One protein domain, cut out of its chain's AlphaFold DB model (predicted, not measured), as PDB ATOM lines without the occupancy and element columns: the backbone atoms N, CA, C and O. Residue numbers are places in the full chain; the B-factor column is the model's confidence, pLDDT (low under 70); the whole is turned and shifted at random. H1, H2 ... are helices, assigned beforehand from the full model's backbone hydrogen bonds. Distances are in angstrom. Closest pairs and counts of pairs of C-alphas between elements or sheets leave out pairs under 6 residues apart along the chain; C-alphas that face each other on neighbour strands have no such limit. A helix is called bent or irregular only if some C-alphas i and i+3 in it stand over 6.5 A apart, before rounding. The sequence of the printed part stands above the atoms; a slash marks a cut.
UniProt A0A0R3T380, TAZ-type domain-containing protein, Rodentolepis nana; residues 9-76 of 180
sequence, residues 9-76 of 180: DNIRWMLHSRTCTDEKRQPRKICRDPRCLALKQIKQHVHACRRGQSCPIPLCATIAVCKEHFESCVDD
ATOM      1  N   ASP A   9     179.928 174.675 114.338       92.50
ATOM      2  CA  ASP A   9     181.295 174.933 114.785       92.50
ATOM      3  C   ASP A   9     181.794 173.803 115.689       92.50
ATOM      4  O   ASP A   9     182.919 173.338 115.524       92.50
ATOM      5  N   ASN A  10     180.954 173.304 116.603       93.62
ATOM      6  CA  ASN A  10     181.329 172.200 117.485       93.62
ATOM      7  C   ASN A  10     181.536 170.891 116.709       93.62
ATOM      8  O   ASN A  10     182.473 170.155 117.022       93.62
ATOM      9  N   ILE A  11     180.739 170.623 115.664       94.94
ATOM     10  CA  ILE A  11     180.981 169.486 114.761       94.94
ATOM     11  C   ILE A  11     182.309 169.666 114.019       94.94
ATOM     12  O   ILE A  11     183.121 168.741 114.013       94.94
ATOM     13  N   ARG A  12     182.577 170.849 113.448       94.81
ATOM     14  CA  ARG A  12     183.854 171.126 112.770       94.81
ATOM     15  C   ARG A  12     185.041 170.877 113.705       94.81
ATOM     16  O   ARG A  12     185.950 170.147 113.333       94.81
ATOM     17  N   TRP A  13     185.024 171.419 114.926       92.69
ATOM     18  CA  TRP A  13     186.126 171.248 115.885       92.69
ATOM     19  C   TRP A  13     186.290 169.815 116.376       92.69
ATOM     20  O   TRP A  13     187.420 169.347 116.526       92.69
ATOM     21  N   MET A  14     185.183 169.098 116.582       92.75
ATOM     22  CA  MET A  14     185.222 167.667 116.856       92.75
ATOM     23  C   MET A  14     185.971 166.924 115.742       92.75
ATOM     24  O   MET A  14     186.859 166.129 116.045       92.75
ATOM     25  N   LEU A  15     185.637 167.189 114.475       92.50
ATOM     26  CA  LEU A  15     186.238 166.526 113.315       92.50
ATOM     27  C   LEU A  15     187.712 166.920 113.132       92.50
ATOM     28  O   LEU A  15     188.555 166.028 113.067       92.50
ATOM     29  N   HIS A  16     188.034 168.217 113.183       91.38
ATOM     30  CA  HIS A  16     189.407 168.738 113.192       91.38
ATOM     31  C   HIS A  16     190.276 168.063 114.258       91.38
ATOM     32  O   HIS A  16     191.403 167.650 114.003       91.38
ATOM     33  N   SER A  17     189.764 167.911 115.485       88.50
ATOM     34  CA  SER A  17     190.567 167.341 116.572       88.50
ATOM     35  C   SER A  17     190.987 165.888 116.311       88.50
ATOM     36  O   SER A  17     192.019 165.459 116.830       88.50
ATOM     37  N   ARG A  18     190.251 165.126 115.487       84.56
ATOM     38  CA  ARG A  18     190.608 163.739 115.141       84.56
ATOM     39  C   ARG A  18     191.880 163.677 114.297       84.56
ATOM     40  O   ARG A  18     192.727 162.833 114.569       84.56
ATOM     41  N   THR A  19     192.036 164.585 113.335       79.44
ATOM     42  CA  THR A  19     193.230 164.677 112.481       79.44
ATOM     43  C   THR A  19     194.361 165.422 113.192       79.44
ATOM     44  O   THR A  19     195.514 165.005 113.160       79.44
ATOM     45  N   CYS A  20     194.033 166.485 113.927       82.44
ATOM     46  CA  CYS A  20     195.021 167.377 114.522       82.44
ATOM     47  C   CYS A  20     195.673 166.859 115.821       82.44
ATOM     48  O   CYS A  20     196.714 167.361 116.241       82.44
ATOM     49  N   THR A  21     195.082 165.890 116.521       65.88
ATOM     50  CA  THR A  21     195.648 165.383 117.791       65.88
ATOM     51  C   THR A  21     196.466 164.104 117.634       65.88
ATOM     52  O   THR A  21     196.879 163.525 118.642       65.88
ATOM     53  N   ASP A  22     196.641 163.607 116.413       68.31
ATOM     54  CA  ASP A  22     197.454 162.429 116.133       68.31
ATOM     55  C   ASP A  22     198.921 162.842 115.933       68.31
ATOM     56  O   ASP A  22     199.302 163.446 114.935       68.31
ATOM     57  N   GLU A  23     199.748 162.556 116.937       60.22
ATOM     58  CA  GLU A  23     201.161 162.954 116.978       60.22
ATOM     59  C   GLU A  23     202.019 162.173 115.973       60.22
ATOM     60  O   GLU A  23     203.050 162.677 115.540       60.22
ATOM     61  N   LYS A  24     201.564 160.991 115.524       58.50
ATOM     62  CA  LYS A  24     202.220 160.221 114.450       58.50
ATOM     63  C   LYS A  24     202.002 160.840 113.066       58.50
ATOM     64  O   LYS A  24     202.681 160.473 112.114       58.50
ATOM     65  N   ARG A  25     201.051 161.769 112.963       59.44
ATOM     66  CA  ARG A  25     200.564 162.389 111.728       59.44
ATOM     67  C   ARG A  25     201.048 163.835 111.536       59.44
ATOM     68  O   ARG A  25     200.591 164.521 110.626       59.44
ATOM     69  N   GLN A  26     201.970 164.341 112.366       53.25
ATOM     70  CA  GLN A  26     202.404 165.746 112.301       53.25
ATOM     71  C   GLN A  26     203.919 165.944 112.198       53.25
ATOM     72  O   GLN A  26     204.647 165.612 113.128       53.25
ATOM     73  N   PRO A  27     204.366 166.678 111.159       48.94
ATOM     74  CA  PRO A  27     205.514 167.564 111.321       48.94
ATOM     75  C   PRO A  27     205.240 169.043 110.985       48.94
ATOM     76  O   PRO A  27     206.112 169.866 111.239       48.94
ATOM     77  N   ARG A  28     204.084 169.444 110.417       50.69
ATOM     78  CA  ARG A  28     203.996 170.778 109.763       50.69
ATOM     79  C   ARG A  28     203.171 171.881 110.435       50.69
ATOM     80  O   ARG A  28     203.455 173.038 110.139       50.69
ATOM     81  N   LYS A  29     202.220 171.617 111.341       56.59
ATOM     82  CA  LYS A  29     201.522 172.699 112.073       56.59
ATOM     83  C   LYS A  29     201.073 172.250 113.460       56.59
ATOM     84  O   LYS A  29     200.070 171.562 113.598       56.59
ATOM     85  N   ILE A  30     201.774 172.717 114.491       69.69
ATOM     86  CA  ILE A  30     201.240 172.719 115.855       69.69
ATOM     87  C   ILE A  30     200.005 173.627 115.831       69.69
ATOM     88  O   ILE A  30     200.141 174.849 115.760       69.69
ATOM     89  N   CYS A  31     198.803 173.048 115.834       80.44
ATOM     90  CA  CYS A  31     197.575 173.827 115.959       80.44
ATOM     91  C   CYS A  31     197.560 174.519 117.323       80.44
ATOM     92  O   CYS A  31     197.693 173.875 118.365       80.44
ATOM     93  N   ARG A  32     197.420 175.845 117.304       85.62
ATOM     94  CA  ARG A  32     197.371 176.685 118.508       85.62
ATOM     95  C   ARG A  32     195.969 177.215 118.798       85.62
ATOM     96  O   ARG A  32     195.823 178.058 119.676       85.62
ATOM     97  N   ASP A  33     194.948 176.747 118.073       88.94
ATOM     98  CA  ASP A  33     193.576 177.166 118.346       88.94
ATOM     99  C   ASP A  33     193.168 176.690 119.754       88.94
ATOM    100  O   ASP A  33     193.246 175.485 120.035       88.94
ATOM    101  N   PRO A  34     192.717 177.593 120.645       90.19
ATOM    102  CA  PRO A  34     192.352 177.237 122.013       90.19
ATOM    103  C   PRO A  34     191.313 176.112 122.099       90.19
ATOM    104  O   PRO A  34     191.353 175.302 123.026       90.19
ATOM    105  N   ARG A  35     190.408 176.013 121.116       89.69
ATOM    106  CA  ARG A  35     189.372 174.971 121.060       89.69
ATOM    107  C   ARG A  35     189.984 173.603 120.783       89.69
ATOM    108  O   ARG A  35     189.623 172.629 121.443       89.69
ATOM    109  N   CYS A  36     190.944 173.529 119.862       89.06
ATOM    110  CA  CYS A  36     191.680 172.296 119.591       89.06
ATOM    111  C   CYS A  36     192.526 171.875 120.798       89.06
ATOM    112  O   CYS A  36     192.551 170.696 121.147       89.06
ATOM    113  N   LEU A  37     193.188 172.824 121.468       88.81
ATOM    114  CA  LEU A  37     193.979 172.537 122.668       88.81
ATOM    115  C   LEU A  37     193.108 171.979 123.803       88.81
ATOM    116  O   LEU A  37     193.469 170.968 124.404       88.81
ATOM    117  N   ALA A  38     191.933 172.567 124.045       91.44
ATOM    118  CA  ALA A  38     190.975 172.059 125.028       91.44
ATOM    119  C   ALA A  38     190.471 170.644 124.678       91.44
ATOM    120  O   ALA A  38     190.390 169.777 125.549       91.44
ATOM    121  N   LEU A  39     190.186 170.375 123.399       90.88
ATOM    122  CA  LEU A  39     189.809 169.035 122.936       90.88
ATOM    123  C   LEU A  39     190.949 168.023 123.090       90.88
ATOM    124  O   LEU A  39     190.703 166.890 123.507       90.88
ATOM    125  N   LYS A  40     192.199 168.429 122.827       88.56
ATOM    126  CA  LYS A  40     193.386 167.582 123.014       88.56
ATOM    127  C   LYS A  40     193.528 167.139 124.473       88.56
ATOM    128  O   LYS A  40     193.796 165.965 124.713       88.56
ATOM    129  N   GLN A  41     193.281 168.034 125.433       90.75
ATOM    130  CA  GLN A  41     193.369 167.733 126.870       90.75
ATOM    131  C   GLN A  41     192.387 166.645 127.322       90.75
ATOM    132  O   GLN A  41     192.711 165.854 128.203       90.75
ATOM    133  N   ILE A  42     191.201 166.570 126.710       92.88
ATOM    134  CA  ILE A  42     190.183 165.577 127.080       92.88
ATOM    135  C   ILE A  42     190.128 164.370 126.135       92.88
ATOM    136  O   ILE A  42     189.259 163.517 126.303       92.88
ATOM    137  N   LYS A  43     191.030 164.264 125.149       90.88
ATOM    138  CA  LYS A  43     191.003 163.220 124.107       90.88
ATOM    139  C   LYS A  43     190.887 161.807 124.685       90.88
ATOM    140  O   LYS A  43     190.019 161.040 124.270       90.88
ATOM    141  N   GLN A  44     191.740 161.473 125.655       92.00
ATOM    142  CA  GLN A  44     191.742 160.152 126.297       92.00
ATOM    143  C   GLN A  44     190.430 159.885 127.043       92.00
ATOM    144  O   GLN A  44     189.875 158.792 126.952       92.00
ATOM    145  N   HIS A  45     189.894 160.903 127.722       95.31
ATOM    146  CA  HIS A  45     188.603 160.803 128.389       95.31
ATOM    147  C   HIS A  45     187.476 160.553 127.384       95.31
ATOM    148  O   HIS A  45     186.708 159.620 127.576       95.31
ATOM    149  N   VAL A  46     187.390 161.335 126.302       93.06
ATOM    150  CA  VAL A  46     186.352 161.174 125.266       93.06
ATOM    151  C   VAL A  46     186.379 159.766 124.669       93.06
ATOM    152  O   VAL A  46     185.322 159.185 124.453       93.06
ATOM    153  N   HIS A  47     187.567 159.194 124.451       91.19
ATOM    154  CA  HIS A  47     187.715 157.835 123.927       91.19
ATOM    155  C   HIS A  47     187.237 156.749 124.912       91.19
ATOM    156  O   HIS A  47     186.664 155.747 124.493       91.19
ATOM    157  N   ALA A  48     187.464 156.929 126.217       95.69
ATOM    158  CA  ALA A  48     187.103 155.948 127.247       95.69
ATOM    159  C   ALA A  48     185.705 156.166 127.864       95.69
ATOM    160  O   ALA A  48     185.179 155.286 128.552       95.69
ATOM    161  N   CYS A  49     185.104 157.340 127.670       96.56
ATOM    162  CA  CYS A  49     183.872 157.736 128.339       96.56
ATOM    163  C   CYS A  49     182.652 156.997 127.778       96.56
ATOM    164  O   CYS A  49     182.334 157.089 126.597       96.56
ATOM    165  N   ARG A  50     181.907 156.331 128.668       95.94
ATOM    166  CA  ARG A  50     180.644 155.638 128.347       95.94
ATOM    167  C   ARG A  50     179.388 156.420 128.737       95.94
ATOM    168  O   ARG A  50     178.286 155.979 128.449       95.94
ATOM    169  N   ARG A  51     179.539 157.571 129.407       95.75
ATOM    170  CA  ARG A  51     178.406 158.392 129.880       95.75
ATOM    171  C   ARG A  51     177.763 159.223 128.769       95.75
ATOM    172  O   ARG A  51     176.672 159.745 128.971       95.75
ATOM    173  N   GLY A  52     178.447 159.384 127.634       92.31
ATOM    174  CA  GLY A  52     177.956 160.163 126.501       92.31
ATOM    175  C   GLY A  52     177.536 161.575 126.912       92.31
ATOM    176  O   GLY A  52     178.297 162.299 127.560       92.31
ATOM    177  N   GLN A  53     176.305 161.942 126.563       93.19
ATOM    178  CA  GLN A  53     175.723 163.255 126.845       93.19
ATOM    179  C   GLN A  53     175.558 163.540 128.352       93.19
ATOM    180  O   GLN A  53     175.526 164.697 128.757       93.19
ATOM    181  N   SER A  54     175.517 162.505 129.200       94.62
ATOM    182  CA  SER A  54     175.408 162.622 130.664       94.62
ATOM    183  C   SER A  54     176.765 162.746 131.371       94.62
ATOM    184  O   SER A  54     176.855 162.617 132.594       94.62
ATOM    185  N   CYS A  55     177.859 162.938 130.628       96.19
ATOM    186  CA  CYS A  55     179.175 163.127 131.225       96.19
ATOM    187  C   CYS A  55     179.248 164.453 132.016       96.19
ATOM    188  O   CYS A  55     178.872 165.493 131.480       96.19
ATOM    189  N   PRO A  56     179.796 164.467 133.251       94.81
ATOM    190  CA  PRO A  56     179.971 165.706 134.012       94.81
ATOM    191  C   PRO A  56     181.020 166.649 133.404       94.81
ATOM    192  O   PRO A  56     181.050 167.820 133.765       94.81
ATOM    193  N   ILE A  57     181.882 166.164 132.496       95.06
ATOM    194  CA  ILE A  57     182.835 166.999 131.755       95.06
ATOM    195  C   ILE A  57     182.082 167.670 130.591       95.06
ATOM    196  O   ILE A  57     181.751 166.979 129.620       95.06
ATOM    197  N   PRO A  58     181.849 168.999 130.614       94.12
ATOM    198  CA  PRO A  58     180.948 169.654 129.657       94.12
ATOM    199  C   PRO A  58     181.378 169.508 128.194       94.12
ATOM    200  O   PRO A  58     180.550 169.317 127.301       94.12
ATOM    201  N   LEU A  59     182.688 169.562 127.941       93.50
ATOM    202  CA  LEU A  59     183.232 169.403 126.596       93.50
ATOM    203  C   LEU A  59     183.080 167.955 126.097       93.50
ATOM    204  O   LEU A  59     182.761 167.754 124.930       93.50
ATOM    205  N   CYS A  60     183.190 166.951 126.975       95.62
ATOM    206  CA  CYS A  60     182.897 165.561 126.614       95.62
ATOM    207  C   CYS A  60     181.419 165.375 126.255       95.62
ATOM    208  O   CYS A  60     181.121 164.772 125.228       95.62
ATOM    209  N   ALA A  61     180.502 165.910 127.068       96.19
ATOM    210  CA  ALA A  61     179.067 165.845 126.792       96.19
ATOM    211  C   ALA A  61     178.714 166.517 125.452       96.19
ATOM    212  O   ALA A  61     177.969 165.961 124.648       96.19
ATOM    213  N   THR A  62     179.324 167.673 125.168       95.31
ATOM    214  CA  THR A  62     179.163 168.388 123.890       95.31
ATOM    215  C   THR A  62     179.656 167.564 122.703       95.31
ATOM    216  O   THR A  62     178.959 167.464 121.694       95.31
ATOM    217  N   ILE A  63     180.833 166.941 122.820       95.06
ATOM    218  CA  ILE A  63     181.383 166.083 121.766       95.06
ATOM    219  C   ILE A  63     180.530 164.832 121.560       95.06
ATOM    220  O   ILE A  63     180.318 164.444 120.416       95.06
ATOM    221  N   ALA A  64     179.988 164.242 122.628       95.19
ATOM    222  CA  ALA A  64     179.075 163.109 122.521       95.19
ATOM    223  C   ALA A  64     177.813 163.468 121.717       95.19
ATOM    224  O   ALA A  64     177.500 162.765 120.762       95.19
ATOM    225  N   VAL A  65     177.161 164.599 122.027       95.50
ATOM    226  CA  VAL A  65     175.999 165.097 121.261       95.50
ATOM    227  C   VAL A  65     176.354 165.355 119.796       95.50
ATOM    228  O   VAL A  65     175.622 164.949 118.896       95.50
ATOM    229  N   CYS A  66     177.478 166.031 119.537       95.94
ATOM    230  CA  CYS A  66     177.899 166.352 118.172       95.94
ATOM    231  C   CYS A  66     178.221 165.095 117.357       95.94
ATOM    232  O   CYS A  66     177.839 165.018 116.191       95.94
ATOM    233  N   LYS A  67     178.899 164.117 117.970       94.75
ATOM    234  CA  LYS A  67     179.226 162.831 117.346       94.75
ATOM    235  C   LYS A  67     177.952 162.077 116.977       94.75
ATOM    236  O   LYS A  67     177.783 161.723 115.817       94.75
ATOM    237  N   GLU A  68     177.057 161.891 117.944       95.12
ATOM    238  CA  GLU A  68     175.804 161.156 117.760       95.12
ATOM    239  C   GLU A  68     174.927 161.783 116.673       95.12
ATOM    240  O   GLU A  68     174.437 161.081 115.788       95.12
ATOM    241  N   HIS A  69     174.781 163.112 116.687       96.12
ATOM    242  CA  HIS A  69     174.043 163.813 115.645       96.12
ATOM    243  C   HIS A  69     174.717 163.671 114.274       96.12
ATOM    244  O   HIS A  69     174.041 163.363 113.303       96.12
ATOM    245  N   PHE A  70     176.035 163.862 114.161       95.69
ATOM    246  CA  PHE A  70     176.717 163.788 112.863       95.69
ATOM    247  C   PHE A  70     176.670 162.384 112.234       95.69
ATOM    248  O   PHE A  70     176.558 162.261 111.009       95.69
ATOM    249  N   GLU A  71     176.744 161.337 113.061       94.19
ATOM    250  CA  GLU A  71     176.709 159.932 112.635       94.19
ATOM    251  C   GLU A  71     175.292 159.476 112.252       94.19
ATOM    252  O   GLU A  71     175.140 158.772 111.258       94.19
ATOM    253  N   SER A  72     174.252 159.920 112.969       95.25
ATOM    254  CA  SER A  72     172.861 159.504 112.709       95.25
ATOM    255  C   SER A  72     172.065 160.449 111.797       95.25
ATOM    256  O   SER A  72     171.015 160.069 111.279       95.25
ATOM    257  N   CYS A  73     172.536 161.678 111.567       95.75
ATOM    258  CA  CYS A  73     171.834 162.651 110.730       95.75
ATOM    259  C   CYS A  73     171.900 162.263 109.247       95.75
ATOM    260  O   CYS A  73     172.966 162.323 108.622       95.75
ATOM    261  N   VAL A  74     170.727 161.947 108.690       93.88
ATOM    262  CA  VAL A  74     170.490 161.658 107.264       93.88
ATOM    263  C   VAL A  74     169.882 162.840 106.498       93.88
ATOM    264  O   VAL A  74     169.725 162.771 105.286       93.88
ATOM    265  N   ASP A  75     169.531 163.928 107.191       94.44
ATOM    266  CA  ASP A  75     168.995 165.129 106.550       94.44
ATOM    267  C   ASP A  75     170.110 165.912 105.839       94.44
ATOM    268  O   ASP A  75     170.915 166.604 106.472       94.44
ATOM    269  N   ASP A  76     170.120 165.834 104.508       88.25
ATOM    270  CA  ASP A  76     171.037 166.575 103.637       88.25
ATOM    271  C   ASP A  76     170.897 168.105 103.773       88.25
ATOM    272  O   ASP A  76     171.821 168.850 103.438       88.25
TER     273      ASP A  76
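Overview. This is residues 9 to 76 of the 180 residues of the protein "TAZ-type domain-containing protein" of Rodentolepis nana (UniProt A0A0R3T380). Three helices, H1, H2 and H3, make a small triangle in which each helix packs on the other two at a wide angle, close to a right angle for each pair. Two thin pieces stick out from this body: residues 23 to 28, in the loop between H1 and H2, and residues 71 to 76, from the last two residues of H3 to the last printed residue. The printed part has 68 residues with three named helices, in the order H1, H2, H3 along the chain, and no named strand; the class is all helix. The whole is compact, with a radius of gyration of the C-alphas of 12.6 A, and the C-alphas span 34 by 31 by 20 A along their three main axes.

Arrangement. Begin at the first printed residue with H1, residues 9 to 20, and look from there to H2, residues 34 to 48: the two touch, their closest C-alphas being those of Ser 17 and Cys 36, 5.9 A apart. Their lines are about perpendicular, at 75 degrees, and H2 touches H1 with residues 35 to 40 alone. Go on to H3, residues 58 to 72, which touches H1; the closest C-alphas, those of Ile 11 and Cys 66, are 5.6 A apart. These lines too are about perpendicular, at 88 degrees, and H1 touches H3 with residues 10 to 14 alone. H2 and H3 also touch, and here the closest C-alphas are those of Val 46 and Cys 60, 5.7 A apart. Their lines are about perpendicular, at 76 degrees, and H3 touches H2 with residues 59 to 63 alone. The packing of the helices is mostly crossed, with no pair at a shallow tilt. In the backbone of H3 every O i to N i+4 pair is within hydrogen-bond range, against 6 of 8 such pairs in H1 and 8 of 11 in H2.

Along the chain. Find C-alpha 9 at (181.295, 174.933, 114.785), where H1 begins; the helix runs through 12 residues to C-alpha 20, 15.7 A away. Residues 21 to 33 hold no named element and lead to C-alpha 34 at (192.352, 177.237, 122.013), where H2 begins. H2 has 15 residues and is 22.5 A long from its first to its last C-alpha; it is irregular, with C-alphas 41 and 44 standing 7.8 A apart, and its line is a rough one. H3, also of 15 residues, begins at C-alpha 58 and runs 21.3 A to C-alpha 72 at (172.861, 159.504, 112.709). After it come residues 73 to 76, which end the printed part.

Size, cuts and confidence. Look for the largest distance between the C-alphas of Pro 27 and Asp 75, which are 36.9 A apart; each belongs to one of the two stretches that stand free. Without those stretches the body has 56 residues, spans 33 by 20 by 17 A and has a radius of gyration of 10.7 A. The first and last printed C-alphas, of Asp 9 and Asp 76, are 17.3 A apart. The link from H1 to H2 is long, with 13 residues, and its C-alphas lie 9 to 21 A from the mean of all C-alphas; the link from H2 to H3 is short, with 9 residues. The printed part runs from residue 9 to residue 76 and has no cut. The mean pLDDT of the printed part is 87.5, and the model's confidence is low, under 70, at residues 21 to 30.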